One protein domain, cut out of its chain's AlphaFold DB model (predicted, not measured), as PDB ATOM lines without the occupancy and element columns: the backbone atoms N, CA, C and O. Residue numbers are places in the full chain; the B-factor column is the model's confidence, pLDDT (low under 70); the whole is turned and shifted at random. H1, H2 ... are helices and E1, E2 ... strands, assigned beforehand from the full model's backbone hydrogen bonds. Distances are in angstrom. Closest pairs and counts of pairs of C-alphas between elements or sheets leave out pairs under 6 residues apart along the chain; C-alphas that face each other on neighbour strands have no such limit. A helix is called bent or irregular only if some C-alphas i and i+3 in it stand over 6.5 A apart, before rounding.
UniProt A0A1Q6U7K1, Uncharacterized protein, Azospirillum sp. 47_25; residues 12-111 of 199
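AT A GLANCE: This is residues 12 to 111 of the 199 residues of an uncharacterized protein of Azospirillum sp. 47_25 (UniProt A0A1Q6U7K1). One twisted sheet of seven strands curls round a long helix, H2, which lies in its hollow. The short helix H1 packs on the E6 and E7 end of the sheet and on the later part of H2. The printed part has 100 residues, with two named helices and seven named strands in the chain order E1 E2 E3 E4 E5 H1 E6 E7 H2, a mixed class. The sheet's order is E1 E2 E3 E4 E5 E7 E6, antiparallel throughout. The whole is compact, with a radius of gyration of the C-alphas of 13.0 A, yet elongated, spanning 44 by 25 by 21 A.

IN THESE COORDINATES: In the sheet, E1 is residues 12 to 14, beginning at C-alpha 12 (-0.027, -53.032, -17.497), E2 is residues 20 to 23 and E3 residues 26 to 29. E4, residues 32 to 40, is 24.4 A long, and E5, residues 45 to 52, is 22.3 A. E7, residues 80 to 86, is 19.1 A, and E6, residues 71 to 75, is 12.9 A. H2, residues 89 to 108, is 28.0 A long and ends at C-alpha 108 (-10.775, -32.713, -14.862). H1, residues 56 to 65, is 15.1 A long and irregular: C-alphas 57 and 60 are 7.2 A apart.

HOW THE PARTS SIT: E1 to E5 form a meander, each strand the antiparallel neighbour of the one before. Backbone pairs within hydrogen-bond range include N 14 and O 20 at 2.9 A for E1 and E2, N 21 and O 28 at 2.9 A for E2 and E3, N 29 and O 32 at 2.8 A for E3 and E4, and N 38 and O 47 at 3.0 A for E4 and E5. E5 and E7 have N 48 and O 84 at 2.9 A, and the hairpin E6 and E7 has N 74 and O 81 at 2.9 A. E5, H1 and E6 make a split strand-helix-strand unit, two strands running the same way with E7 between them; its crossover is right-handed. H1 and H2 are on one face of the sheet, in two layers. The closest C-alphas of E1 and H2 are those of Tyr 14 and Asp 97, 6.2 A, and of E7 and H2 those of Phe 86 and Ile 92, 6.5 A. The closest C-alphas of H1 and E7 are those of His 59 and Leu 80, 6.7 A. H1 and H2 touch at a steep tilt of 52 degrees, opposite ways; their closest C-alphas are those of Ala 65 and Ile 102, 6.7 A, and H2 touches H1 with residues 102 to 106 alone. Among strands that stay apart are E1 and E6. Every O i to N i+4 pair is within hydrogen-bond range in H2, against 4 of 6 in H1.

THE WHOLE: The C-alphas farthest apart, those of Lys 42 and Val 111, are 45.8 A apart. The printed part has no cut, and its links between named elements are tight. Mean pLDDT of the printed part is 77.6; it is under 70 at 19 residues, among them 15 to 18, 67 to 69 and 104 to 111.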
ATOM      1  N   LYS A  12      -0.569 -54.387 -17.620       85.75
ATOM      2  CA  LYS A  12      -0.027 -53.032 -17.497       85.75
ATOM      3  C   LYS A  12      -1.162 -52.014 -17.437       85.75
ATOM      4  O   LYS A  12      -2.226 -52.242 -18.015       85.75
ATOM      5  N   THR A  13      -0.956 -50.926 -16.710       81.19
ATOM      6  CA  THR A  13      -1.966 -49.895 -16.441       81.19
ATOM      7  C   THR A  13      -1.384 -48.505 -16.666       81.19
ATOM      8  O   THR A  13      -0.221 -48.299 -16.334       81.19
ATOM      9  N   TYR A  14      -2.195 -47.582 -17.183       79.31
ATOM     10  CA  TYR A  14      -1.835 -46.188 -17.467       79.31
ATOM     11  C   TYR A  14      -2.920 -45.235 -16.953       79.31
ATOM     12  O   TYR A  14      -4.100 -45.613 -16.919       79.31
ATOM     13  N   GLY A  15      -2.514 -44.017 -16.588       63.69
ATOM     14  CA  GLY A  15      -3.369 -42.997 -15.976       63.69
ATOM     15  C   GLY A  15      -3.744 -43.281 -14.520       63.69
ATOM     16  O   GLY A  15      -3.663 -44.418 -14.029       63.69
ATOM     17  N   ASP A  16      -4.207 -42.241 -13.836       54.59
ATOM     18  CA  ASP A  16      -4.719 -42.328 -12.477       54.59
ATOM     19  C   ASP A  16      -5.936 -43.259 -12.451       54.59
ATOM     20  O   ASP A  16      -6.914 -43.097 -13.184       54.59
ATOM     21  N   ASN A  17      -5.900 -44.256 -11.563       50.31
ATOM     22  CA  ASN A  17      -6.897 -45.333 -11.460       50.31
ATOM     23  C   ASN A  17      -6.874 -46.373 -12.593       50.31
ATOM     24  O   ASN A  17      -7.876 -47.065 -12.784       50.31
ATOM     25  N   ALA A  18      -5.755 -46.538 -13.308       61.47
ATOM     26  CA  ALA A  18      -5.647 -47.508 -14.401       61.47
ATOM     27  C   ALA A  18      -6.709 -47.281 -15.489       61.47
ATOM     28  O   ALA A  18      -7.332 -48.236 -15.975       61.47
ATOM     29  N   LEU A  19      -6.913 -46.005 -15.846       70.62
ATOM     30  CA  LEU A  19      -7.838 -45.560 -16.887       70.62
ATOM     31  C   LEU A  19      -7.714 -46.428 -18.138       70.62
ATOM     32  O   LEU A  19      -8.725 -46.847 -18.700       70.62
ATOM     33  N   ILE A  20      -6.482 -46.747 -18.526       80.25
ATOM     34  CA  ILE A  20      -6.191 -47.730 -19.561       80.25
ATOM     35  C   ILE A  20      -5.556 -48.946 -18.899       80.25
ATOM     36  O   ILE A  20      -4.542 -48.839 -18.209       80.25
ATOM     37  N   LYS A  21      -6.116 -50.127 -19.148       82.44
ATOM     38  CA  LYS A  21      -5.550 -51.403 -18.705       82.44
ATOM     39  C   LYS A  21      -5.328 -52.320 -19.896       82.44
ATOM     40  O   LYS A  21      -6.248 -52.599 -20.661       82.44
ATOM     41  N   VAL A  22      -4.110 -52.833 -20.008       86.00
ATOM     42  CA  VAL A  22      -3.703 -53.817 -21.010       86.00
ATOM     43  C   VAL A  22      -3.566 -55.161 -20.316       86.00
ATOM     44  O   VAL A  22      -2.802 -55.293 -19.361       86.00
ATOM     45  N   VAL A  23      -4.319 -56.158 -20.775       82.75
ATOM     46  CA  VAL A  23      -4.221 -57.540 -20.298       82.75
ATOM     47  C   VAL A  23      -3.878 -58.419 -21.487       82.75
ATOM     48  O   VAL A  23      -4.736 -58.706 -22.322       82.75
ATOM     49  N   ASN A  24      -2.623 -58.854 -21.559       86.31
ATOM     50  CA  ASN A  24      -2.042 -59.484 -22.741       86.31
ATOM     51  C   ASN A  24      -2.171 -58.563 -23.971       86.31
ATOM     52  O   ASN A  24      -1.418 -57.609 -24.106       86.31
ATOM     53  N   GLU A  25      -3.147 -58.834 -24.834       87.50
ATOM     54  CA  GLU A  25      -3.456 -58.104 -26.072       87.50
ATOM     55  C   GLU A  25      -4.787 -57.335 -25.991       87.50
ATOM     56  O   GLU A  25      -5.183 -56.673 -26.944       87.50
ATOM     57  N   TYR A  26      -5.513 -57.431 -24.873       87.50
ATOM     58  CA  TYR A  26      -6.830 -56.818 -24.695       87.50
ATOM     59  C   TYR A  26      -6.700 -55.473 -23.990       87.50
ATOM     60  O   TYR A  26      -6.018 -55.365 -22.969       87.50
ATOM     61  N   LEU A  27      -7.395 -54.469 -24.517       88.44
ATOM     62  CA  LEU A  27      -7.423 -53.116 -23.981       88.44
ATOM     63  C   LEU A  27      -8.743 -52.861 -23.269       88.44
ATOM     64  O   LEU A  27      -9.826 -53.136 -23.797       88.44
ATOM     65  N   PHE A  28      -8.646 -52.260 -22.094       77.38
ATOM     66  CA  PHE A  28      -9.773 -51.808 -21.301       77.38
ATOM     67  C   PHE A  28      -9.633 -50.314 -21.033       77.38
ATOM     68  O   PHE A  28      -8.562 -49.869 -20.629       77.38
ATOM     69  N   PHE A  29     -10.715 -49.570 -21.239       78.94
ATOM     70  CA  PHE A  29     -10.813 -48.150 -20.934       78.94
ATOM     71  C   PHE A  29     -11.863 -47.956 -19.848       78.94
ATOM     72  O   PHE A  29     -13.008 -48.385 -20.010       78.94
ATOM     73  N   ASN A  30     -11.461 -47.379 -18.719       73.56
ATOM     74  CA  ASN A  30     -12.271 -47.260 -17.511       73.56
ATOM     75  C   ASN A  30     -12.984 -48.586 -17.145       73.56
ATOM     76  O   ASN A  30     -14.200 -48.655 -16.967       73.56
ATOM     77  N   GLY A  31     -12.225 -49.688 -17.165       67.62
ATOM     78  CA  GLY A  31     -12.712 -51.037 -16.846       67.62
ATOM     79  C   GLY A  31     -13.563 -51.726 -17.923       67.62
ATOM     80  O   GLY A  31     -13.875 -52.908 -17.775       67.62
ATOM     81  N   ARG A  32     -13.914 -51.054 -19.026       71.00
ATOM     82  CA  ARG A  32     -14.693 -51.645 -20.125       71.00
ATOM     83  C   ARG A  32     -13.792 -52.079 -21.263       71.00
ATOM     84  O   ARG A  32     -12.882 -51.347 -21.638       71.00
ATOM     85  N   PHE A  33     -14.059 -53.251 -21.835       77.06
ATOM     86  CA  PHE A  33     -13.357 -53.694 -23.037       77.06
ATOM     87  C   PHE A  33     -13.529 -52.649 -24.141       77.06
ATOM     88  O   PHE A  33     -14.651 -52.281 -24.485       77.06
ATOM     89  N   CYS A  34     -12.408 -52.171 -24.666       85.06
ATOM     90  CA  CYS A  34     -12.385 -51.061 -25.608       85.06
ATOM     91  C   CYS A  34     -11.611 -51.389 -26.882       85.06
ATOM     92  O   CYS A  34     -11.753 -50.676 -27.867       85.06
ATOM     93  N   GLY A  35     -10.811 -52.456 -26.908       90.31
ATOM     94  CA  GLY A  35      -9.962 -52.694 -28.061       90.31
ATOM     95  C   GLY A  35      -8.928 -53.786 -27.891       90.31
ATOM     96  O   GLY A  35      -8.938 -54.543 -26.920       90.31
ATOM     97  N   LYS A  36      -8.015 -53.857 -28.856       92.44
ATOM     98  CA  LYS A  36      -6.897 -54.799 -28.850       92.44
ATOM     99  C   LYS A  36      -5.599 -54.128 -29.285       92.44
ATOM    100  O   LYS A  36      -5.599 -53.247 -30.143       92.44
ATOM    101  N   LEU A  37      -4.505 -54.608 -28.709       90.12
ATOM    102  CA  LEU A  37      -3.128 -54.324 -29.083       90.12
ATOM    103  C   LEU A  37      -2.505 -55.630 -29.570       90.12
ATOM    104  O   LEU A  37      -2.389 -56.574 -28.795       90.12
ATOM    105  N   HIS A  38      -2.091 -55.692 -30.831       89.94
ATOM    106  CA  HIS A  38      -1.487 -56.900 -31.384       89.94
ATOM    107  C   HIS A  38      -0.228 -56.582 -32.187       89.94
ATOM    108  O   HIS A  38      -0.121 -55.532 -32.811       89.94
ATOM    109  N   PHE A  39       0.738 -57.494 -32.171       88.19
ATOM    110  CA  PHE A  39       1.931 -57.397 -33.006       88.19
ATOM    111  C   PHE A  39       1.674 -58.087 -34.350       88.19
ATOM    112  O   PHE A  39       1.185 -59.217 -34.372       88.19
ATOM    113  N   CYS A  40       1.991 -57.420 -35.459       86.44
ATOM    114  CA  CYS A  40       1.886 -57.957 -36.812       86.44
ATOM    115  C   CYS A  40       3.284 -58.362 -37.321       86.44
ATOM    116  O   CYS A  40       4.028 -57.499 -37.791       86.44
ATOM    117  N   PRO A  41       3.648 -59.662 -37.317       84.12
ATOM    118  CA  PRO A  41       5.008 -60.091 -37.657       84.12
ATOM    119  C   PRO A  41       5.408 -59.776 -39.098       84.12
ATOM    120  O   PRO A  41       6.561 -59.486 -39.368       84.12
ATOM    121  N   LYS A  42       4.452 -59.797 -40.038       88.25
ATOM    122  CA  LYS A  42       4.718 -59.518 -41.461       88.25
ATOM    123  C   LYS A  42       5.107 -58.067 -41.734       88.25
ATOM    124  O   LYS A  42       5.706 -57.794 -42.767       88.25
ATOM    125  N   ARG A  43       4.674 -57.149 -40.869       84.12
ATOM    126  CA  ARG A  43       4.951 -55.713 -40.985       84.12
ATOM    127  C   ARG A  43       6.008 -55.248 -39.992       84.12
ATOM    128  O   ARG A  43       6.421 -54.107 -40.096       84.12
ATOM    129  N   GLU A  44       6.383 -56.106 -39.041       88.88
ATOM    130  CA  GLU A  44       7.222 -55.761 -37.889       88.88
ATOM    131  C   GLU A  44       6.696 -54.538 -37.120       88.88
ATOM    132  O   GLU A  44       7.459 -53.725 -36.618       88.88
ATOM    133  N   LYS A  45       5.364 -54.408 -37.025       89.94
ATOM    134  CA  LYS A  45       4.701 -53.292 -36.338       89.94
ATOM    135  C   LYS A  45       3.688 -53.773 -35.321       89.94
ATOM    136  O   LYS A  45       3.024 -54.797 -35.506       89.94
ATOM    137  N   HIS A  46       3.511 -52.985 -34.272       89.56
ATOM    138  CA  HIS A  46       2.397 -53.116 -33.353       89.56
ATOM    139  C   HIS A  46       1.198 -52.317 -33.850       89.56
ATOM    140  O   HIS A  46       1.322 -51.157 -34.226       89.56
ATOM    141  N   GLN A  47       0.024 -52.931 -33.827       91.06
ATOM    142  CA  GLN A  47      -1.222 -52.316 -34.253       91.06
ATOM    143  C   GLN A  47      -2.167 -52.170 -33.068       91.06
ATOM    144  O   GLN A  47      -2.404 -53.125 -32.315       91.06
ATOM    145  N   ILE A  48      -2.747 -50.980 -32.945       90.38
ATOM    146  CA  ILE A  48      -3.799 -50.691 -31.981       90.38
ATOM    147  C   ILE A  48      -5.126 -50.464 -32.695       90.38
ATOM    148  O   ILE A  48      -5.194 -49.786 -33.720       90.38
ATOM    149  N   GLN A  49      -6.190 -51.003 -32.109       90.62
ATOM    150  CA  GLN A  49      -7.556 -50.604 -32.409       90.62
ATOM    151  C   GLN A  49      -8.303 -50.429 -31.093       90.62
ATOM    152  O   GLN A  49      -8.421 -51.383 -30.323       90.62
ATOM    153  N   MET A  50      -8.802 -49.222 -30.841       90.19
ATOM    154  CA  MET A  50      -9.427 -48.845 -29.577       90.19
ATOM    155  C   MET A  50     -10.648 -47.954 -29.807       90.19
ATOM    156  O   MET A  50     -10.622 -47.054 -30.636       90.19
ATOM    157  N   ASN A  51     -11.710 -48.188 -29.043       88.19
ATOM    158  CA  ASN A  51     -12.935 -47.401 -29.031       88.19
ATOM    159  C   ASN A  51     -13.113 -46.791 -27.644       88.19
ATOM    160  O   ASN A  51     -13.351 -47.513 -26.676       88.19
ATOM    161  N   ILE A  52     -13.025 -45.471 -27.547       83.19
ATOM    162  CA  ILE A  52     -13.224 -44.754 -26.290       83.19
ATOM    163  C   ILE A  52     -14.691 -44.322 -26.210       83.19
ATOM    164  O   ILE A  52     -15.108 -43.491 -27.020       83.19
ATOM    165  N   PRO A  53     -15.495 -44.870 -25.280       72.00
ATOM    166  CA  PRO A  53     -16.888 -44.477 -25.126       72.00
ATOM    167  C   PRO A  53     -16.959 -43.105 -24.450       72.00
ATOM    168  O   PRO A  53     -16.809 -42.992 -23.235       72.00
ATOM    169  N   VAL A  54     -17.179 -42.062 -25.248       72.38
ATOM    170  CA  VAL A  54     -17.301 -40.671 -24.797       72.38
ATOM    171  C   VAL A  54     -18.507 -40.012 -25.442       72.38
ATOM    172  O   VAL A  54     -18.888 -40.337 -26.568       72.38
ATOM    173  N   ASP A  55     -19.095 -39.067 -24.718       67.25
ATOM    174  CA  ASP A  55     -20.253 -38.304 -25.167       67.25
ATOM    175  C   ASP A  55     -19.906 -37.448 -26.398       67.25
ATOM    176  O   ASP A  55     -18.834 -36.836 -26.448       67.25
ATOM    177  N   LYS A  56     -20.810 -37.372 -27.384       68.94
ATOM    178  CA  LYS A  56     -20.529 -36.781 -28.712       68.94
ATOM    179  C   LYS A  56     -20.059 -35.328 -28.641       68.94
ATOM    180  O   LYS A  56     -19.213 -34.906 -29.427       68.94
ATOM    181  N   LYS A  57     -20.550 -34.577 -27.653       72.44
ATOM    182  CA  LYS A  57     -20.160 -33.180 -27.405       72.44
ATOM    183  C   LYS A  57     -18.667 -32.999 -27.087       72.44
ATOM    184  O   LYS A  57     -18.140 -31.917 -27.308       72.44
ATOM    185  N   TYR A  58     -17.984 -34.043 -26.610       71.06
ATOM    186  CA  TYR A  58     -16.552 -34.001 -26.292       71.06
ATOM    187  C   TYR A  58     -15.659 -34.496 -27.437       71.06
ATOM    188  O   TYR A  58     -14.441 -34.376 -27.350       71.06
ATOM    189  N   HIS A  59     -16.232 -35.045 -28.516       75.25
ATOM    190  CA  HIS A  59     -15.457 -35.679 -29.590       75.25
ATOM    191  C   HIS A  59     -14.516 -34.697 -30.274       75.25
ATOM    192  O   HIS A  59     -13.329 -34.977 -30.377       75.25
ATOM    193  N   SER A  60     -15.018 -33.535 -30.697       77.44
ATOM    194  CA  SER A  60     -14.203 -32.530 -31.389       77.44
ATOM    195  C   SER A  60     -13.052 -32.022 -30.523       77.44
ATOM    196  O   SER A  60     -11.941 -31.866 -31.016       77.44
ATOM    197  N   ALA A  61     -13.308 -31.808 -29.233       73.94
ATOM    198  CA  ALA A  61     -12.311 -31.308 -28.296       73.94
ATOM    199  C   ALA A  61     -11.202 -32.345 -28.047       73.94
ATOM    200  O   ALA A  61     -10.020 -32.015 -28.120       73.94
ATOM    201  N   LEU A  62     -11.582 -33.615 -27.862       73.88
ATOM    202  CA  LEU A  62     -10.629 -34.716 -27.751       73.88
ATOM    203  C   LEU A  62      -9.823 -34.883 -29.044       73.88
ATOM    204  O   LEU A  62      -8.603 -34.948 -28.967       73.88
ATOM    205  N   CYS A  63     -10.468 -34.878 -30.219       77.31
ATOM    206  CA  CYS A  63      -9.797 -34.961 -31.524       77.31
ATOM    207  C   CYS A  63      -8.692 -33.911 -31.700       77.31
ATOM    208  O   CYS A  63      -7.636 -34.249 -32.220       77.31
ATOM    209  N   VAL A  64      -8.923 -32.665 -31.269       76.38
ATOM    210  CA  VAL A  64      -7.931 -31.576 -31.358       76.38
ATOM    211  C   VAL A  64      -6.756 -31.790 -30.404       76.38
ATOM    212  O   VAL A  64      -5.640 -31.380 -30.699       76.38
ATOM    213  N   ALA A  65      -7.002 -32.407 -29.252       70.94
ATOM    214  CA  ALA A  65      -5.985 -32.590 -28.231       70.94
ATOM    215  C   ALA A  65      -5.112 -33.827 -28.424       70.94
ATOM    216  O   ALA A  65      -4.029 -33.889 -27.845       70.94
ATOM    217  N   PHE A  66      -5.567 -34.813 -29.202       72.50
ATOM    218  CA  PHE A  66      -4.743 -35.972 -29.515       72.50
ATOM    219  C   PHE A  66      -3.466 -35.524 -30.231       72.50
ATOM    220  O   PHE A  66      -3.552 -34.836 -31.248       72.50
ATOM    221  N   PRO A  67      -2.279 -35.925 -29.745       61.06
ATOM    222  CA  PRO A  67      -1.049 -35.644 -30.453       61.06
ATOM    223  C   PRO A  67      -1.122 -36.386 -31.786       61.06
ATOM    224  O   PRO A  67      -1.372 -37.594 -31.817       61.06
ATOM    225  N   GLU A  68      -0.945 -35.667 -32.892       60.12
ATOM    226  CA  GLU A  68      -0.873 -36.262 -34.225       60.12
ATOM    227  C   GLU A  68       0.366 -37.163 -34.314       60.12
ATOM    228  O   GLU A  68       1.447 -36.745 -34.719       60.12
ATOM    229  N   ILE A  69       0.232 -38.420 -33.897       60.47
ATOM    230  CA  ILE A  69       1.275 -39.435 -34.027       60.47
ATOM    231  C   ILE A  69       0.610 -40.696 -34.560       60.47
ATOM    232  O   ILE A  69      -0.001 -41.438 -33.803       60.47
ATOM    233  N   ASN A  70       0.707 -40.920 -35.876       71.38
ATOM    234  CA  ASN A  70       0.406 -42.186 -36.569       71.38
ATOM    235  C   ASN A  70      -0.930 -42.880 -36.214       71.38
ATOM    236  O   ASN A  70      -1.090 -44.082 -36.436       71.38
ATOM    237  N   ILE A  71      -1.901 -42.127 -35.695       81.81
ATOM    238  CA  ILE A  71      -3.211 -42.612 -35.275       81.81
ATOM    239  C   ILE A  71      -4.263 -42.003 -36.200       81.81
ATOM    240  O   ILE A  71      -4.417 -40.790 -36.306       81.81
ATOM    241  N   GLN A  72      -5.026 -42.867 -36.855       86.69
ATOM    242  CA  GLN A  72      -6.269 -42.505 -37.514       86.69
ATOM    243  C   GLN A  72      -7.378 -42.411 -36.473       86.69
ATOM    244  O   GLN A  72      -7.695 -43.393 -35.793       86.69
ATOM    245  N   ILE A  73      -7.997 -41.237 -36.398       86.00
ATOM    246  CA  ILE A  73      -9.127 -40.965 -35.516       86.00
ATOM    247  C   ILE A  73     -10.410 -40.946 -36.344       86.00
ATOM    248  O   ILE A  73     -10.487 -40.290 -37.383       86.00
ATOM    249  N   ARG A  74     -11.435 -41.668 -35.892       86.25
ATOM    250  CA  ARG A  74     -12.787 -41.609 -36.457       86.25
ATOM    251  C   ARG A  74     -13.800 -41.436 -35.341       86.25
ATOM    252  O   ARG A  74     -13.751 -42.137 -34.339       86.25
ATOM    253  N   THR A  75     -14.754 -40.541 -35.533       83.12
ATOM    254  CA  THR A  75     -15.867 -40.347 -34.602       83.12
ATOM    255  C   THR A  75     -17.063 -41.182 -35.049       83.12
ATOM    256  O   THR A  75     -17.440 -41.132 -36.221       83.12
ATOM    257  N   CYS A  76     -17.685 -41.920 -34.134       78.25
ATOM    258  CA  CYS A  76     -18.997 -42.536 -34.337       78.25
ATOM    259  C   CYS A  76     -19.983 -42.008 -33.287       78.25
ATOM    260  O   CYS A  76     -19.594 -41.244 -32.414       78.25
ATOM    261  N   ASP A  77     -21.266 -42.369 -33.346       73.44
ATOM    262  CA  ASP A  77     -22.274 -41.722 -32.487       73.44
ATOM    263  C   ASP A  77     -22.071 -41.928 -30.976       73.44
ATOM    264  O   ASP A  77     -22.570 -41.132 -30.186       73.44
ATOM    265  N   TYR A  78     -21.323 -42.956 -30.567       69.94
ATOM    266  CA  TYR A  78     -21.152 -43.348 -29.162       69.94
ATOM    267  C   TYR A  78     -19.690 -43.530 -28.728       69.94
ATOM    268  O   TYR A  78     -19.435 -43.882 -27.575       69.94
ATOM    269  N   ALA A  79     -18.724 -43.346 -29.631       79.00
ATOM    270  CA  ALA A  79     -17.316 -43.534 -29.312       79.00
ATOM    271  C   ALA A  79     -16.385 -42.752 -30.242       79.00
ATOM    272  O   ALA A  79     -16.741 -42.349 -31.351       79.00
ATOM    273  N   LEU A  80     -15.151 -42.601 -29.776       86.31
ATOM    274  CA  LEU A  80     -14.022 -42.151 -30.567       86.31
ATOM    275  C   LEU A  80     -13.143 -43.366 -30.877       86.31
ATOM    276  O   LEU A  80     -12.641 -44.041 -29.977       86.31
ATOM    277  N   CYS A  81     -13.031 -43.687 -32.159       89.50
ATOM    278  CA  CYS A  81     -12.282 -44.820 -32.676       89.50
ATOM    279  C   CYS A  81     -10.857 -44.382 -33.019       89.50
ATOM    280  O   CYS A  81     -10.661 -43.471 -33.822       89.50
ATOM    281  N   LEU A  82      -9.879 -45.064 -32.436       89.06
ATOM    282  CA  LEU A  82      -8.451 -44.837 -32.602       89.06
ATOM    283  C   LEU A  82      -7.833 -46.083 -33.236       89.06
ATOM    284  O   LEU A  82      -7.943 -47.184 -32.688       89.06
ATOM    285  N   CYS A  83      -7.169 -45.909 -34.373       89.88
ATOM    286  CA  CYS A  83      -6.422 -46.968 -35.046       89.88
ATOM    287  C   CYS A  83      -5.013 -46.474 -35.355       89.88
ATOM    288  O   CYS A  83      -4.879 -45.437 -35.990       89.88
ATOM    289  N   GLY A  84      -3.970 -47.208 -34.981       88.94
ATOM    290  CA  GLY A  84      -2.594 -46.774 -35.238       88.94
ATOM    291  C   GLY A  84      -1.621 -47.926 -35.404       88.94
ATOM    292  O   GLY A  84      -1.899 -49.052 -34.984       88.94
ATOM    293  N   GLU A  85      -0.481 -47.622 -36.019       90.88
ATOM    294  CA  GLU A  85       0.655 -48.533 -36.135       90.88
ATOM    295  C   GLU A  85       1.894 -47.905 -35.487       90.88
ATOM    296  O   GLU A  85       2.211 -46.742 -35.737       90.88
ATOM    297  N   PHE A  86       2.600 -48.691 -34.681       89.50
ATOM    298  CA  PHE A  86       3.781 -48.284 -33.929       89.50
ATOM    299  C   PHE A  86       4.929 -49.250 -34.201       89.50
ATOM    300  O   PHE A  86       4.706 -50.455 -34.350       89.50
ATOM    301  N   ASP A  87       6.148 -48.727 -34.252       88.38
ATOM    302  CA  ASP A  87       7.337 -49.528 -34.554       88.38
ATOM    303  C   ASP A  87       7.795 -50.351 -33.336       88.38
ATOM    304  O   ASP A  87       8.294 -51.462 -33.491       88.38
ATOM    305  N   ASP A  88       7.547 -49.863 -32.116       87.50
ATOM    306  CA  ASP A  88       7.931 -50.541 -30.879       87.50
ATOM    307  C   ASP A  88       6.950 -50.300 -29.716       87.50
ATOM    308  O   ASP A  88       5.979 -49.542 -29.806       87.50
ATOM    309  N   ILE A  89       7.204 -50.997 -28.605       85.25
ATOM    310  CA  ILE A  89       6.403 -50.908 -27.380       85.25
ATOM    311  C   ILE A  89       6.572 -49.544 -26.695       85.25
ATOM    312  O   ILE A  89       5.603 -49.039 -26.139       85.25
ATOM    313  N   THR A  90       7.744 -48.913 -26.747       87.75
ATOM    314  CA  THR A  90       7.999 -47.616 -26.095       87.75
ATOM    315  C   THR A  90       7.157 -46.496 -26.712       87.75
ATOM    316  O   THR A  90       6.616 -45.652 -25.991       87.75
ATOM    317  N   ALA A  91       6.960 -46.519 -28.030       87.56
ATOM    318  CA  ALA A  91       6.064 -45.604 -28.727       87.56
ATOM    319  C   ALA A  91       4.593 -45.807 -28.310       87.56
ATOM    320  O   ALA A  91       3.855 -44.835 -28.149       87.56
ATOM    321  N   ILE A  92       4.178 -47.055 -28.064       86.88
ATOM    322  CA  ILE A  92       2.836 -47.374 -27.547       86.88
ATOM    323  C   ILE A  92       2.657 -46.875 -26.115       86.88
ATOM    324  O   ILE A  92       1.606 -46.336 -25.778       86.88
ATOM    325  N   GLU A  93       3.667 -47.067 -25.270       87.38
ATOM    326  CA  GLU A  93       3.654 -46.597 -23.884       87.38
ATOM    327  C   GLU A  93       3.499 -45.076 -23.836       87.38
ATOM    328  O   GLU A  93       2.567 -44.582 -23.208       87.38
ATOM    329  N   SER A  94       4.306 -44.360 -24.624       87.25
ATOM    330  CA  SER A  94       4.233 -42.898 -24.752       87.25
ATOM    331  C   SER A  94       2.867 -42.422 -25.262       87.25
ATOM    332  O   SER A  94       2.338 -41.405 -24.805       87.25
ATOM    333  N   PHE A  95       2.268 -43.165 -26.201       87.56
ATOM    334  CA  PHE A  95       0.916 -42.894 -26.684       87.56
ATOM    335  C   PHE A  95      -0.132 -43.065 -25.577       87.56
ATOM    336  O   PHE A  95      -0.988 -42.193 -25.416       87.56
ATOM    337  N   PHE A  96      -0.078 -44.154 -24.804       87.19
ATOM    338  CA  PHE A  96      -1.029 -44.381 -23.716       87.19
ATOM    339  C   PHE A  96      -0.889 -43.362 -22.590       87.19
ATOM    340  O   PHE A  96      -1.920 -42.885 -22.121       87.19
ATOM    341  N   ASP A  97       0.336 -42.986 -22.221       83.81
ATOM    342  CA  ASP A  97       0.587 -41.934 -21.231       83.81
ATOM    343  C   ASP A  97      -0.023 -40.599 -21.689       83.81
ATOM    344  O   ASP A  97      -0.793 -39.971 -20.957       83.81
ATOM    345  N   SER A  98       0.215 -40.217 -22.948       83.56
ATOM    346  CA  SER A  98      -0.357 -38.997 -23.539       83.56
ATOM    347  C   SER A  98      -1.886 -39.036 -23.559       83.56
ATOM    348  O   SER A  98      -2.545 -38.063 -23.187       83.56
ATOM    349  N   LEU A  99      -2.465 -40.172 -23.961       82.00
ATOM    350  CA  LEU A  99      -3.912 -40.366 -23.984       82.00
ATOM    351  C   LEU A  99      -4.521 -40.268 -22.580       82.00
ATOM    352  O   LEU A  99      -5.570 -39.636 -22.434       82.00
ATOM    353  N   SER A 100      -3.884 -40.850 -21.557       76.81
ATOM    354  CA  SER A 100      -4.343 -40.683 -20.176       76.81
ATOM    355  C   SER A 100      -4.293 -39.227 -19.740       76.81
ATOM    356  O   SER A 100      -5.311 -38.725 -19.278       76.81
ATOM    357  N   CYS A 101      -3.187 -38.518 -19.984       73.88
ATOM    358  CA  CYS A 101      -3.054 -37.117 -19.589       73.88
ATOM    359  C   CYS A 101      -4.091 -36.216 -20.269       73.88
ATOM    360  O   CYS A 101      -4.654 -35.334 -19.624       73.88
ATOM    361  N   ILE A 102      -4.375 -36.433 -21.557       74.25
ATOM    362  CA  ILE A 102      -5.402 -35.680 -22.287       74.25
ATOM    363  C   ILE A 102      -6.769 -35.971 -21.696       74.25
ATOM    364  O   ILE A 102      -7.470 -35.048 -21.298       74.25
ATOM    365  N   TYR A 103      -7.151 -37.242 -21.599       71.75
ATOM    366  CA  TYR A 103      -8.460 -37.592 -21.062       71.75
ATOM    367  C   TYR A 103      -8.642 -37.046 -19.641       71.75
ATOM    368  O   TYR A 103      -9.647 -36.406 -19.342       71.75
ATOM    369  N   GLU A 104      -7.650 -37.227 -18.779       66.50
ATOM    370  CA  GLU A 104      -7.658 -36.665 -17.434       66.50
ATOM    371  C   GLU A 104      -7.796 -35.144 -17.481       66.50
ATOM    372  O   GLU A 104      -8.700 -34.622 -16.848       66.50
ATOM    373  N   SER A 105      -7.029 -34.431 -18.306       60.00
ATOM    374  CA  SER A 105      -7.139 -32.970 -18.433       60.00
ATOM    375  C   SER A 105      -8.535 -32.522 -18.885       60.00
ATOM    376  O   SER A 105      -9.122 -31.641 -18.266       60.00
ATOM    377  N   PHE A 106      -9.121 -33.153 -19.906       55.47
ATOM    378  CA  PHE A 106     -10.444 -32.780 -20.432       55.47
ATOM    379  C   PHE A 106     -11.583 -33.047 -19.448       55.47
ATOM    380  O   PHE A 106     -12.526 -32.261 -19.364       55.47
ATOM    381  N   PHE A 107     -11.501 -34.142 -18.694       51.34
ATOM    382  CA  PHE A 107     -12.548 -34.543 -17.753       51.34
ATOM    383  C   PHE A 107     -12.271 -34.085 -16.306       51.34
ATOM    384  O   PHE A 107     -13.160 -34.146 -15.452       51.34
ATOM    385  N   ILE A 108     -11.074 -33.555 -16.027       39.31
ATOM    386  CA  ILE A 108     -10.775 -32.713 -14.862       39.31
ATOM    387  C   ILE A 108     -11.270 -31.281 -15.106       39.31
ATOM    388  O   ILE A 108     -11.808 -30.691 -14.175       39.31
ATOM    389  N   LEU A 109     -11.183 -30.766 -16.341       28.61
ATOM    390  CA  LEU A 109     -11.673 -29.436 -16.745       28.61
ATOM    391  C   LEU A 109     -13.191 -29.361 -16.993       28.61
ATOM    392  O   LEU A 109     -13.737 -28.270 -17.084       28.61
ATOM    393  N   SER A 110     -13.906 -30.489 -17.068       26.09
ATOM    394  CA  SER A 110     -15.382 -30.504 -17.045       26.09
ATOM    395  C   SER A 110     -15.967 -30.446 -15.626       26.09
ATOM    396  O   SER A 110     -17.142 -30.751 -15.417       26.09
ATOM    397  N   VAL A 111     -15.138 -30.119 -14.634       34.53
ATOM    398  CA  VAL A 111     -15.603 -29.564 -13.366       34.53
ATOM    399  C   VAL A 111     -16.003 -28.132 -13.695       34.53
ATOM    400  O   VAL A 111     -15.136 -27.344 -14.051       34.53
TER     401      VAL A 111